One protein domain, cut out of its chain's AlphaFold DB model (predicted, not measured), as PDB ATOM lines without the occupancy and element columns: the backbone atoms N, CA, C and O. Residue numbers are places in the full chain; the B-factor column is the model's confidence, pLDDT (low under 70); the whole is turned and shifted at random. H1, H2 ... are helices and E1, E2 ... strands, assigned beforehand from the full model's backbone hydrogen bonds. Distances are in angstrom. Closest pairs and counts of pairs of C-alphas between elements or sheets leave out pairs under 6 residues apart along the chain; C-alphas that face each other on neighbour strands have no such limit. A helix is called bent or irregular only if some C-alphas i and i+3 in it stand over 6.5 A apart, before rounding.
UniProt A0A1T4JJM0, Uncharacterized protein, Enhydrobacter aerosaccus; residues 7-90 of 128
ATOM      1  N   ALA A   7     -65.457 115.446  71.191       95.25
ATOM      2  CA  ALA A   7     -64.901 114.368  72.005       95.25
ATOM      3  C   ALA A   7     -65.875 113.192  72.233       95.25
ATOM      4  O   ALA A   7     -65.403 112.051  72.177       95.25
ATOM      5  N   PRO A   8     -67.204 113.376  72.405       94.94
ATOM      6  CA  PRO A   8     -68.163 112.278  72.420       94.94
ATOM      7  C   PRO A   8     -68.165 111.471  71.125       94.94
ATOM      8  O   PRO A   8     -68.175 110.243  71.180       94.94
ATOM      9  N   ALA A   9     -68.114 112.133  69.964       95.31
ATOM     10  CA  ALA A   9     -68.091 111.456  68.668       95.31
ATOM     11  C   ALA A   9     -66.783 110.676  68.475       95.31
ATOM     12  O   ALA A   9     -66.815 109.510  68.093       95.31
ATOM     13  N   ILE A  10     -65.641 111.278  68.831       97.12
ATOM     14  CA  ILE A  10     -64.323 110.627  68.794       97.12
ATOM     15  C   ILE A  10     -64.292 109.404  69.720       97.12
ATOM     16  O   ILE A  10     -63.831 108.331  69.333       97.12
ATOM     17  N   THR A  11     -64.794 109.553  70.946       97.56
ATOM     18  CA  THR A  11     -64.855 108.468  71.935       97.56
ATOM     19  C   THR A  11     -65.755 107.337  71.454       97.56
ATOM     20  O   THR A  11     -65.373 106.171  71.545       97.56
ATOM     21  N   ALA A  12     -66.930 107.659  70.909       96.75
ATOM     22  CA  ALA A  12     -67.842 106.671  70.351       96.75
ATOM     23  C   ALA A  12     -67.194 105.909  69.189       96.75
ATOM     24  O   ALA A  12     -67.215 104.684  69.199       96.75
ATOM     25  N   LEU A  13     -66.539 106.611  68.261       97.31
ATOM     26  CA  LEU A  13     -65.882 106.001  67.105       97.31
ATOM     27  C   LEU A  13     -64.793 104.996  67.503       97.31
ATOM     28  O   LEU A  13     -64.649 103.949  66.877       97.31
ATOM     29  N   ARG A  14     -64.036 105.299  68.565       96.62
ATOM     30  CA  ARG A  14     -62.968 104.426  69.077       96.62
ATOM     31  C   ARG A  14     -63.484 103.245  69.899       96.62
ATOM     32  O   ARG A  14     -62.866 102.190  69.883       96.62
ATOM     33  N   SER A  15     -64.558 103.441  70.663       97.25
ATOM     34  CA  SER A  15     -65.069 102.429  71.603       97.25
ATOM     35  C   SER A  15     -66.110 101.494  70.995       97.25
ATOM     36  O   SER A  15     -66.226 100.360  71.447       97.25
ATOM     37  N   ARG A  16     -66.877 101.975  70.011       97.19
ATOM     38  CA  ARG A  16     -68.010 101.279  69.384       97.19
ATOM     39  C   ARG A  16     -67.957 101.482  67.865       97.19
ATOM     40  O   ARG A  16     -68.825 102.155  67.299       97.19
ATOM     41  N   PRO A  17     -66.899 100.987  67.200       96.81
ATOM     42  CA  PRO A  17     -66.656 101.234  65.781       96.81
ATOM     43  C   PRO A  17     -67.774 100.711  64.863       96.81
ATOM     44  O   PRO A  17     -67.965 101.261  63.783       96.81
ATOM     45  N   GLU A  18     -68.527  99.699  65.299       96.69
ATOM     46  CA  GLU A  18     -69.674  99.097  64.608       96.69
ATOM     47  C   GLU A  18     -70.920  99.989  64.538       96.69
ATOM     48  O   GLU A  18     -71.799  99.753  63.710       96.69
ATOM     49  N   GLU A  19     -71.017 101.020  65.383       97.12
ATOM     50  CA  GLU A  19     -72.122 101.990  65.328       97.12
ATOM     51  C   GLU A  19     -71.945 103.022  64.209       97.12
ATOM     52  O   GLU A  19     -72.788 103.911  64.030       97.12
ATOM     53  N   PHE A  20     -70.848 102.910  63.461       97.56
ATOM     54  CA  PHE A  20     -70.501 103.797  62.372       97.56
ATOM     55  C   PHE A  20     -70.430 103.049  61.046       97.56
ATOM     56  O   PHE A  20     -70.024 101.891  60.968       97.56
ATOM     57  N   GLU A  21     -70.790 103.755  59.983       96.81
ATOM     58  CA  GLU A  21     -70.622 103.303  58.608       96.81
ATOM     59  C   GLU A  21     -69.925 104.381  57.784       96.81
ATOM     60  O   GLU A  21     -69.970 105.567  58.116       96.81
ATOM     61  N   PHE A  22     -69.282 103.974  56.694       96.62
ATOM     62  CA  PHE A  22     -68.753 104.905  55.708       96.62
ATOM     63  C   PHE A  22     -69.436 104.666  54.367       96.62
ATOM     64  O   PHE A  22     -69.432 103.554  53.837       96.62
ATOM     65  N   THR A  23     -70.084 105.696  53.832       93.19
ATOM     66  CA  THR A  23     -70.816 105.637  52.561       93.19
ATOM     67  C   THR A  23     -70.841 107.028  51.936       93.19
ATOM     68  O   THR A  23     -70.891 108.026  52.648       93.19
ATOM     69  N   ASP A  24     -70.760 107.105  50.605       89.56
ATOM     70  CA  ASP A  24     -70.779 108.366  49.845       89.56
ATOM     71  C   ASP A  24     -69.754 109.407  50.336       89.56
ATOM     72  O   ASP A  24     -70.022 110.607  50.395       89.56
ATOM     73  N   GLY A  25     -68.566 108.941  50.736       90.88
ATOM     74  CA  GLY A  25     -67.494 109.809  51.234       90.88
ATOM     75  C   GLY A  25     -67.737 110.387  52.634       90.88
ATOM     76  O   GLY A  25     -66.958 111.224  53.085       90.88
ATOM     77  N   CYS A  26     -68.793 109.955  53.325       95.56
ATOM     78  CA  CYS A  26     -69.182 110.458  54.634       95.56
ATOM     79  C   CYS A  26     -69.101 109.362  55.700       95.56
ATOM     80  O   CYS A  26     -69.472 108.212  55.469       95.56
ATOM     81  N   LEU A  27     -68.665 109.745  56.899       97.50
ATOM     82  CA  LEU A  27     -68.775 108.917  58.098       97.50
ATOM     83  C   LEU A  27     -70.162 109.128  58.704       97.50
ATOM     84  O   LEU A  27     -70.523 110.258  59.037       97.50
ATOM     85  N   HIS A  28     -70.945 108.069  58.869       97.19
ATOM     86  CA  HIS A  28     -72.265 108.143  59.481       97.19
ATOM     87  C   HIS A  28     -72.267 107.451  60.835       97.19
ATOM     88  O   HIS A  28     -71.710 106.371  60.985       97.19
ATOM     89  N   HIS A  29     -72.957 108.046  61.801       96.44
ATOM     90  CA  HIS A  29     -73.293 107.386  63.054       96.44
ATOM     91  C   HIS A  29     -74.743 106.900  62.997       96.44
ATOM     92  O   HIS A  29     -75.672 107.710  62.903       96.44
ATOM     93  N   LEU A  30     -74.942 105.583  63.059       93.56
ATOM     94  CA  LEU A  30     -76.222 104.927  62.782       93.56
ATOM     95  C   LEU A  30     -77.317 105.343  63.773       93.56
ATOM     96  O   LEU A  30     -78.436 105.680  63.380       93.56
ATOM     97  N   ASN A  31     -76.972 105.385  65.060       91.19
ATOM     98  CA  ASN A  31     -77.930 105.630  66.137       91.19
ATOM     99  C   ASN A  31     -78.434 107.077  66.166       91.19
ATOM    100  O   ASN A  31     -79.622 107.323  66.364       91.19
ATOM    101  N   SER A  32     -77.542 108.047  65.950       90.69
ATOM    102  CA  SER A  32     -77.902 109.470  66.001       90.69
ATOM    103  C   SER A  32     -78.191 110.081  64.629       90.69
ATOM    104  O   SER A  32     -78.523 111.263  64.562       90.69
ATOM    105  N   ARG A  33     -78.034 109.317  63.539       90.81
ATOM    106  CA  ARG A  33     -78.196 109.773  62.145       90.81
ATOM    107  C   ARG A  33     -77.343 110.996  61.785       90.81
ATOM    108  O   ARG A  33     -77.714 111.770  60.903       90.81
ATOM    109  N   HIS A  34     -76.224 111.189  62.476       95.31
ATOM    110  CA  HIS A  34     -75.268 112.240  62.138       95.31
ATOM    111  C   HIS A  34     -74.388 111.772  60.987       95.31
ATOM    112  O   HIS A  34     -73.983 110.609  60.953       95.31
ATOM    113  N   ARG A  35     -74.077 112.685  60.069       96.25
ATOM    114  CA  ARG A  35     -73.114 112.464  58.993       96.25
ATOM    115  C   ARG A  35     -72.010 113.498  59.097       96.25
ATOM    116  O   ARG A  35     -72.281 114.683  59.290       96.25
ATOM    117  N   PHE A  36     -70.782 113.037  58.958       96.69
ATOM    118  CA  PHE A  36     -69.582 113.848  59.040       96.69
ATOM    119  C   PHE A  36     -68.860 113.775  57.703       96.69
ATOM    120  O   PHE A  36     -68.503 112.687  57.242       96.69
ATOM    121  N   HIS A  37     -68.661 114.933  57.086       96.50
ATOM    122  CA  HIS A  37     -67.944 115.059  55.829       96.50
ATOM    123  C   HIS A  37     -66.640 115.818  56.065       96.50
ATOM    124  O   HIS A  37     -66.641 117.005  56.388       96.50
ATOM    125  N   PHE A  38     -65.520 115.115  55.936       95.12
ATOM    126  CA  PHE A  38     -64.191 115.684  56.130       95.12
ATOM    127  C   PHE A  38     -63.756 116.398  54.844       95.12
ATOM    128  O   PHE A  38     -63.373 115.752  53.871       95.12
ATOM    129  N   ARG A  39     -63.850 117.734  54.825       93.00
ATOM    130  CA  ARG A  39     -63.447 118.569  53.676       93.00
ATOM    131  C   ARG A  39     -61.930 118.668  53.554       93.00
ATOM    132  O   ARG A  39     -61.398 118.743  52.448       93.00
ATOM    133  N   SER A  40     -61.250 118.668  54.694       92.88
ATOM    134  CA  SER A  40     -59.799 118.716  54.825       92.88
ATOM    135  C   SER A  40     -59.379 118.095  56.161       92.88
ATOM    136  O   SER A  40     -60.215 117.729  56.987       92.88
ATOM    137  N   ASP A  41     -58.071 118.046  56.418       91.62
ATOM    138  CA  ASP A  41     -57.531 117.570  57.694       91.62
ATOM    139  C   ASP A  41     -57.978 118.393  58.912       91.62
ATOM    140  O   ASP A  41     -57.852 117.915  60.032       91.62
ATOM    141  N   ASN A  42     -58.451 119.625  58.730       94.25
ATOM    142  CA  ASN A  42     -58.822 120.540  59.812       94.25
ATOM    143  C   ASN A  42     -60.257 121.070  59.693       94.25
ATOM    144  O   ASN A  42     -60.641 121.967  60.444       94.25
ATOM    145  N   GLU A  43     -61.049 120.526  58.770       94.19
ATOM    146  CA  GLU A  43     -62.422 120.948  58.534       94.19
ATOM    147  C   GLU A  43     -63.339 119.738  58.359       94.19
ATOM    148  O   GLU A  43     -63.143 118.885  57.490       94.19
ATOM    149  N   VAL A  44     -64.379 119.698  59.191       95.75
ATOM    150  CA  VAL A  44     -65.443 118.697  59.133       95.75
ATOM    151  C   VAL A  44     -66.794 119.398  59.093       95.75
ATOM    152  O   VAL A  44     -67.113 120.229  59.947       95.75
ATOM    153  N   GLU A  45     -67.591 119.059  58.088       95.06
ATOM    154  CA  GLU A  45     -68.988 119.458  57.983       95.06
ATOM    155  C   GLU A  45     -69.868 118.440  58.705       95.06
ATOM    156  O   GLU A  45     -69.689 117.227  58.574       95.06
ATOM    157  N   ILE A  46     -70.823 118.948  59.480       94.75
ATOM    158  CA  ILE A  46     -71.703 118.142  60.321       94.75
ATOM    159  C   ILE A  46     -73.116 118.271  59.776       94.75
ATOM    160  O   ILE A  46     -73.741 119.324  59.867       94.75
ATOM    161  N   HIS A  47     -73.632 117.180  59.226       94.44
ATOM    162  CA  HIS A  47     -75.005 117.099  58.757       94.44
ATOM    163  C   HIS A  47     -75.821 116.286  59.761       94.44
ATOM    164  O   HIS A  47     -75.561 115.106  59.998       94.44
ATOM    165  N   ALA A  48     -76.817 116.928  60.361       93.19
ATOM    166  CA  ALA A  48     -77.698 116.325  61.348       93.19
ATOM    167  C   ALA A  48     -79.094 116.947  61.250       93.19
ATOM    168  O   ALA A  48     -79.244 118.074  60.783       93.19
ATOM    169  N   LEU A  49     -80.110 116.218  61.714       90.19
ATOM    170  CA  LEU A  49     -81.485 116.731  61.808       90.19
ATOM    171  C   LEU A  49     -81.714 117.600  63.056       90.19
ATOM    172  O   LEU A  49     -82.771 118.205  63.191       90.19
ATOM    173  N   CYS A  50     -80.747 117.635  63.975       91.00
ATOM    174  CA  CYS A  50     -80.756 118.476  65.165       91.00
ATOM    175  C   CYS A  50     -79.856 119.711  64.992       91.00
ATOM    176  O   CYS A  50     -79.077 119.823  64.037       91.00
ATOM    177  N   ASP A  51     -79.913 120.605  65.981       91.38
ATOM    178  CA  ASP A  51     -79.181 121.877  66.003       91.38
ATOM    179  C   ASP A  51     -77.650 121.724  65.989       91.38
ATOM    180  O   ASP A  51     -76.934 122.695  65.747       91.38
ATOM    181  N   CYS A  52     -77.116 120.509  66.177       90.19
ATOM    182  CA  CYS A  52     -75.685 120.228  66.021       90.19
ATOM    183  C   CYS A  52     -75.159 120.607  64.625       90.19
ATOM    184  O   CYS A  52     -73.988 120.954  64.504       90.19
ATOM    185  N   SER A  53     -76.017 120.589  63.597       91.56
ATOM    186  CA  SER A  53     -75.678 121.010  62.228       91.56
ATOM    187  C   SER A  53     -75.402 122.513  62.081       91.56
ATOM    188  O   SER A  53     -74.741 122.932  61.132       91.56
ATOM    189  N   LEU A  54     -75.881 123.336  63.020       91.81
ATOM    190  CA  LEU A  54     -75.674 124.790  63.024       91.81
ATOM    191  C   LEU A  54     -74.314 125.186  63.614       91.81
ATOM    192  O   LEU A  54     -73.885 126.334  63.486       91.81
ATOM    193  N   LEU A  55     -73.647 124.251  64.292       92.50
ATOM    194  CA  LEU A  55     -72.394 124.484  64.991       92.50
ATOM    195  C   LEU A  55     -71.208 123.996  64.161       92.50
ATOM    196  O   LEU A  55     -71.263 122.968  63.493       92.50
ATOM    197  N   ARG A  56     -70.094 124.726  64.250       91.25
ATOM    198  CA  ARG A  56     -68.818 124.309  63.656       91.25
ATOM    199  C   ARG A  56     -67.945 123.617  64.691       91.25
ATOM    200  O   ARG A  56     -67.977 123.972  65.869       91.25
ATOM    201  N   ALA A  57     -67.122 122.681  64.243       92.81
ATOM    202  CA  ALA A  57     -66.019 122.167  65.043       92.81
ATOM    203  C   ALA A  57     -64.862 123.174  65.070       92.81
ATOM    204  O   ALA A  57     -64.659 123.931  64.116       92.81
ATOM    205  N   ARG A  58     -64.084 123.186  66.156       94.31
ATOM    206  CA  ARG A  58     -62.797 123.897  66.156       94.31
ATOM    207  C   ARG A  58     -61.806 123.162  65.245       94.31
ATOM    208  O   ARG A  58     -61.851 121.932  65.229       94.31
ATOM    209  N   PRO A  59     -60.898 123.859  64.539       93.94
ATOM    210  CA  PRO A  59     -59.929 123.215  63.649       93.94
ATOM    211  C   PRO A  59     -59.084 122.135  64.337       93.94
ATOM    212  O   PRO A  59     -58.798 121.097  63.747       93.94
ATOM    213  N   GLU A  60     -58.728 122.342  65.606       95.00
ATOM    214  CA  GLU A  60     -57.959 121.382  66.400       95.00
ATOM    215  C   GLU A  60     -58.778 120.112  66.672       95.00
ATOM    216  O   GLU A  60     -58.300 119.004  66.446       95.00
ATOM    217  N   GLN A  61     -60.049 120.271  67.061       95.81
ATOM    218  CA  GLN A  61     -60.967 119.144  67.265       95.81
ATOM    219  C   GLN A  61     -61.268 118.414  65.952       95.81
ATOM    220  O   GLN A  61     -61.375 117.190  65.943       95.81
ATOM    221  N   ALA A  62     -61.399 119.145  64.842       96.06
ATOM    222  CA  ALA A  62     -61.602 118.562  63.520       96.06
ATOM    223  C   ALA A  62     -60.396 117.714  63.098       96.06
ATOM    224  O   ALA A  62     -60.582 116.612  62.587       96.06
ATOM    225  N   LYS A  63     -59.175 118.174  63.395       96.94
ATOM    226  CA  LYS A  63     -57.941 117.415  63.160       96.94
ATOM    227  C   LYS A  63     -57.876 116.136  63.979       96.94
ATOM    228  O   LYS A  63     -57.597 115.070  63.428       96.94
ATOM    229  N   ASP A  64     -58.177 116.221  65.270       97.00
ATOM    230  CA  ASP A  64     -58.210 115.046  66.143       97.00
ATOM    231  C   ASP A  64     -59.286 114.048  65.702       97.00
ATOM    232  O   ASP A  64     -59.071 112.831  65.719       97.00
ATOM    233  N   PHE A  65     -60.433 114.555  65.244       97.50
ATOM    234  CA  PHE A  65     -61.505 113.718  64.729       97.50
ATOM    235  C   PHE A  65     -61.148 113.076  63.390       97.50
ATOM    236  O   PHE A  65     -61.391 111.885  63.217       97.50
ATOM    237  N   HIS A  66     -60.507 113.810  62.478       97.56
ATOM    238  CA  HIS A  66     -60.039 113.264  61.208       97.56
ATOM    239  C   HIS A  66     -58.998 112.158  61.423       97.56
ATOM    240  O   HIS A  66     -59.077 111.103  60.796       97.56
ATOM    241  N   ALA A  67     -58.069 112.339  62.368       97.56
ATOM    242  CA  ALA A  67     -57.118 111.297  62.753       97.56
ATOM    243  C   ALA A  67     -57.820 110.043  63.307       97.56
ATOM    244  O   ALA A  67     -57.503 108.929  62.891       97.56
ATOM    245  N   ALA A  68     -58.806 110.210  64.198       97.88
ATOM    246  CA  ALA A  68     -59.594 109.092  64.717       97.88
ATOM    247  C   ALA A  68     -60.391 108.375  63.613       97.88
ATOM    248  O   ALA A  68     -60.431 107.147  63.591       97.88
ATOM    249  N   TYR A  69     -60.970 109.130  62.679       97.44
ATOM    250  CA  TYR A  69     -61.641 108.601  61.494       97.44
ATOM    251  C   TYR A  69     -60.701 107.780  60.616       97.44
ATOM    252  O   TYR A  69     -61.045 106.659  60.252       97.44
ATOM    253  N   ARG A  70     -59.509 108.295  60.300       97.38
ATOM    254  CA  ARG A  70     -58.543 107.575  59.464       97.38
ATOM    255  C   ARG A  70     -58.103 106.262  60.099       97.38
ATOM    256  O   ARG A  70     -58.026 105.254  59.398       97.38
ATOM    257  N   GLU A  71     -57.857 106.275  61.405       98.00
ATOM    258  CA  GLU A  71     -57.506 105.071  62.155       98.00
ATOM    259  C   GLU A  71     -58.651 104.054  62.144       98.00
ATOM    260  O   GLU A  71     -58.443 102.899  61.779       98.00
ATOM    261  N   TRP A  72     -59.878 104.478  62.465       98.06
ATOM    262  CA  TRP A  72     -61.071 103.628  62.402       98.06
ATOM    263  C   TRP A  72     -61.290 103.049  60.997       98.06
ATOM    264  O   TRP A  72     -61.530 101.851  60.838       98.06
ATOM    265  N   HIS A  73     -61.154 103.872  59.957       97.56
ATOM    266  CA  HIS A  73     -61.376 103.443  58.583       97.56
ATOM    267  C   HIS A  73     -60.351 102.383  58.162       97.56
ATOM    268  O   HIS A  73     -60.706 101.395  57.522       97.56
ATOM    269  N   ALA A  74     -59.079 102.562  58.530       97.50
ATOM    270  CA  ALA A  74     -58.013 101.621  58.199       97.50
ATOM    271  C   ALA A  74     -58.083 100.319  59.015       97.50
ATOM    272  O   ALA A  74     -57.904  99.241  58.451       97.50
ATOM    273  N   SER A  75     -58.336 100.416  60.321       97.00
ATOM    274  CA  SER A  75     -58.271  99.280  61.251       97.00
ATOM    275  C   SER A  75     -59.554  98.451  61.306       97.00
ATOM    276  O   SER A  75     -59.485  97.240  61.515       97.00
ATOM    277  N   TYR A  76     -60.715  99.076  61.102       96.88
ATOM    278  CA  TYR A  76     -62.019  98.432  61.254       96.88
ATOM    279  C   TYR A  76     -62.791  98.367  59.936       96.88
ATOM    280  O   TYR A  76     -63.092  97.277  59.442       96.88
ATOM    281  N   TRP A  77     -63.083  99.522  59.329       96.94
ATOM    282  CA  TRP A  77     -64.019  99.582  58.203       96.94
ATOM    283  C   TRP A  77     -63.485  98.893  56.945       96.94
ATOM    284  O   TRP A  77     -64.162  98.054  56.349       96.94
ATOM    285  N   ARG A  78     -62.244  99.198  56.549       96.50
ATOM    286  CA  ARG A  78     -61.659  98.670  55.314       96.50
ATOM    287  C   ARG A  78     -61.524  97.139  55.324       96.50
ATOM    288  O   ARG A  78     -61.907  96.526  54.328       96.50
ATOM    289  N   PRO A  79     -61.056  96.487  56.407       97.44
ATOM    290  CA  PRO A  79     -61.092  95.028  56.505       97.44
ATOM    291  C   PRO A  79     -62.500  94.437  56.369       97.44
ATOM    292  O   PRO A  79     -62.683  93.437  55.676       97.44
ATOM    293  N   MET A  80     -63.508  95.054  56.994       95.75
ATOM    294  CA  MET A  80     -64.896  94.594  56.872       95.75
ATOM    295  C   MET A  80     -65.424  94.705  55.444       95.75
ATOM    296  O   MET A  80     -66.085  93.783  54.966       95.75
ATOM    297  N   GLU A  81     -65.119  95.802  54.757       94.81
ATOM    298  CA  GLU A  81     -65.499  96.016  53.362       94.81
ATOM    299  C   GLU A  81     -64.880  94.951  52.447       94.81
ATOM    300  O   GLU A  81     -65.598  94.308  51.682       94.81
ATOM    301  N   ILE A  82     -63.580  94.682  52.607       95.50
ATOM    302  CA  ILE A  82     -62.872  93.630  51.865       95.50
ATOM    303  C   ILE A  82     -63.507  92.261  52.129       95.50
ATOM    304  O   ILE A  82     -63.756  91.500  51.195       95.50
ATOM    305  N   ASN A  83     -63.812  91.940  53.388       95.44
ATOM    306  CA  ASN A  83     -64.453  90.672  53.738       95.44
ATOM    307  C   ASN A  83     -65.857  90.551  53.133       95.44
ATOM    308  O   ASN A  83     -66.250  89.467  52.693       95.44
ATOM    309  N   ARG A  84     -66.615  91.650  53.078       92.94
ATOM    310  CA  ARG A  84     -67.937  91.694  52.446       92.94
ATOM    311  C   ARG A  84     -67.841  91.499  50.934       92.94
ATOM    312  O   ARG A  84     -68.628  90.733  50.378       92.94
ATOM    313  N   GLU A  85     -66.881  92.148  50.283       94.44
ATOM    314  CA  GLU A  85     -66.597  91.974  48.856       94.44
ATOM    315  C   GLU A  85     -66.187  90.525  48.559       94.44
ATOM    316  O   GLU A  85     -66.784  89.875  47.700       94.44
ATOM    317  N   PHE A  86     -65.268  89.969  49.349       95.00
ATOM    318  CA  PHE A  86     -64.855  88.574  49.245       95.00
ATOM    319  C   PHE A  86     -66.039  87.612  49.397       95.00
ATOM    320  O   PHE A  86     -66.238  86.737  48.555       95.00
ATOM    321  N   ALA A  87     -66.870  87.794  50.428       92.44
ATOM    322  CA  ALA A  87     -68.048  86.960  50.656       92.44
ATOM    323  C   ALA A  87     -69.061  87.047  49.501       92.44
ATOM    324  O   ALA A  87     -69.706  86.049  49.170       92.44
ATOM    325  N   SER A  88     -69.177  88.209  48.849       88.81
ATOM    326  CA  SER A  88     -70.084  88.405  47.713       88.81
ATOM    327  C   SER A  88     -69.758  87.496  46.520       88.81
ATOM    328  O   SER A  88     -70.674  87.075  45.813       88.81
ATOM    329  N   HIS A  89     -68.493  87.097  46.342       91.25
ATOM    330  CA  HIS A  89     -68.082  86.161  45.287       91.25
ATOM    331  C   HIS A  89     -68.634  84.744  45.484       91.25
ATOM    332  O   HIS A  89     -68.819  84.012  44.511       91.25
ATOM    333  N   PHE A  90     -68.924  84.360  46.728       91.06
ATOM    334  CA  PHE A  90     -69.495  83.055  47.072       91.06
ATOM    335  C   PHE A  90     -71.011  83.112  47.264       91.06
ATOM    336  O   PHE A  90     -71.645  82.078  47.497       91.06
TER     337      PHE A  90
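What this domain is: This is residues 7 to 90 of the 128 residues of an uncharacterized protein of Enhydrobacter aerosaccus (UniProt A0A1T4JJM0). A small, strongly twisted sheet of four strands is crossed on one face by the first arm of the long bent helix H3, whose second arm runs on past the sheet and ends in a free tail, residues 82 to 90. H1 is side by side with that first arm, and the short H2 is near the E4 edge of the sheet. The printed part has 84 residues, with three named helices and four named strands in the order H1 E1 E2 E3 E4 H2 H3; the sheet order is E1 - E2 - E3 - E4, all antiparallel, and the class is mixed. The whole is compact, with a radius of gyration of the C-alphas of 13.4 A, yet elongated through the tail, spanning 45 by 24 by 23 A.

How they stand to each other: E1, residues 20 to 23, E2, residues 26 to 29, E3, residues 34 to 40, and E4, residues 43 to 47, form a meander, each strand the antiparallel neighbour of the one before, and each successive pair is a hairpin. N 21 and O 28 of E1 and E2 are 2.9 A apart, N 36 and O 27 of E3 and E2 2.8 A, and N 45 and O 37 of E4 and E3 2.8 A, within hydrogen-bond range. The sheet is only just strongly twisted, its C-alphas lying up to 4.4 A off the best plane. H3, residues 59 to 90, was assigned as one helix by its hydrogen bonds but is bent, C-alphas 75 and 78 being 6.9 A apart; its arms are H3a, residues 59 to 75, and H3b, residues 78 to 90, at a shallow tilt of 34 degrees, only just short of steep. H3a is on the sheet in two layers, a helix on one face of a sheet, at a height over the sheet of 8.9 A. It lies over E3 and E4, and only just not over E2, on which 2 of its C-alphas fall; it runs across the strands, at 76 degrees to E3 on the local plane. The closest C-alphas of E4 and H3a, those of Glu 43 and Ala 62, are 5.6 A apart. H1, residues 7 to 15, touches H3a at a shallow tilt of 12 degrees, the same way, with Ile 10 and Phe 65 the closest C-alphas at 5.8 A. H1 only grazes the sheet, with residues 9 to 13; H2, residues 51 to 54, only grazes it with 52 to 54. H3b is not on the sheet. Each O i to N i+4 pair is within hydrogen-bond range in H1 and H3a, 7 of 9 are in H3b, and H2 is too short for one.

Where its parts are: E3, the longest strand, measures 18.3 A from C-alpha 34 at (-75.268, 112.240, 62.138) to C-alpha 40, and E4 13.2 A. H3a measures 24.1 A and H3b 19.3 A, ending at C-alpha 90 at (-69.495, 83.055, 47.072). H1 measures 11.9 A and begins at C-alpha 7 at (-64.901, 114.368, 72.005).

The domain as a whole: The two C-alphas farthest apart, those of Arg 58 and Phe 90, are 45.6 A apart. Without the free residues the body spans 33 by 24 by 23 A. The printed part has no cut, the links between named elements are tight, and no printed residue is under 70 in pLDDT, with a mean of 94.9 for the printed part.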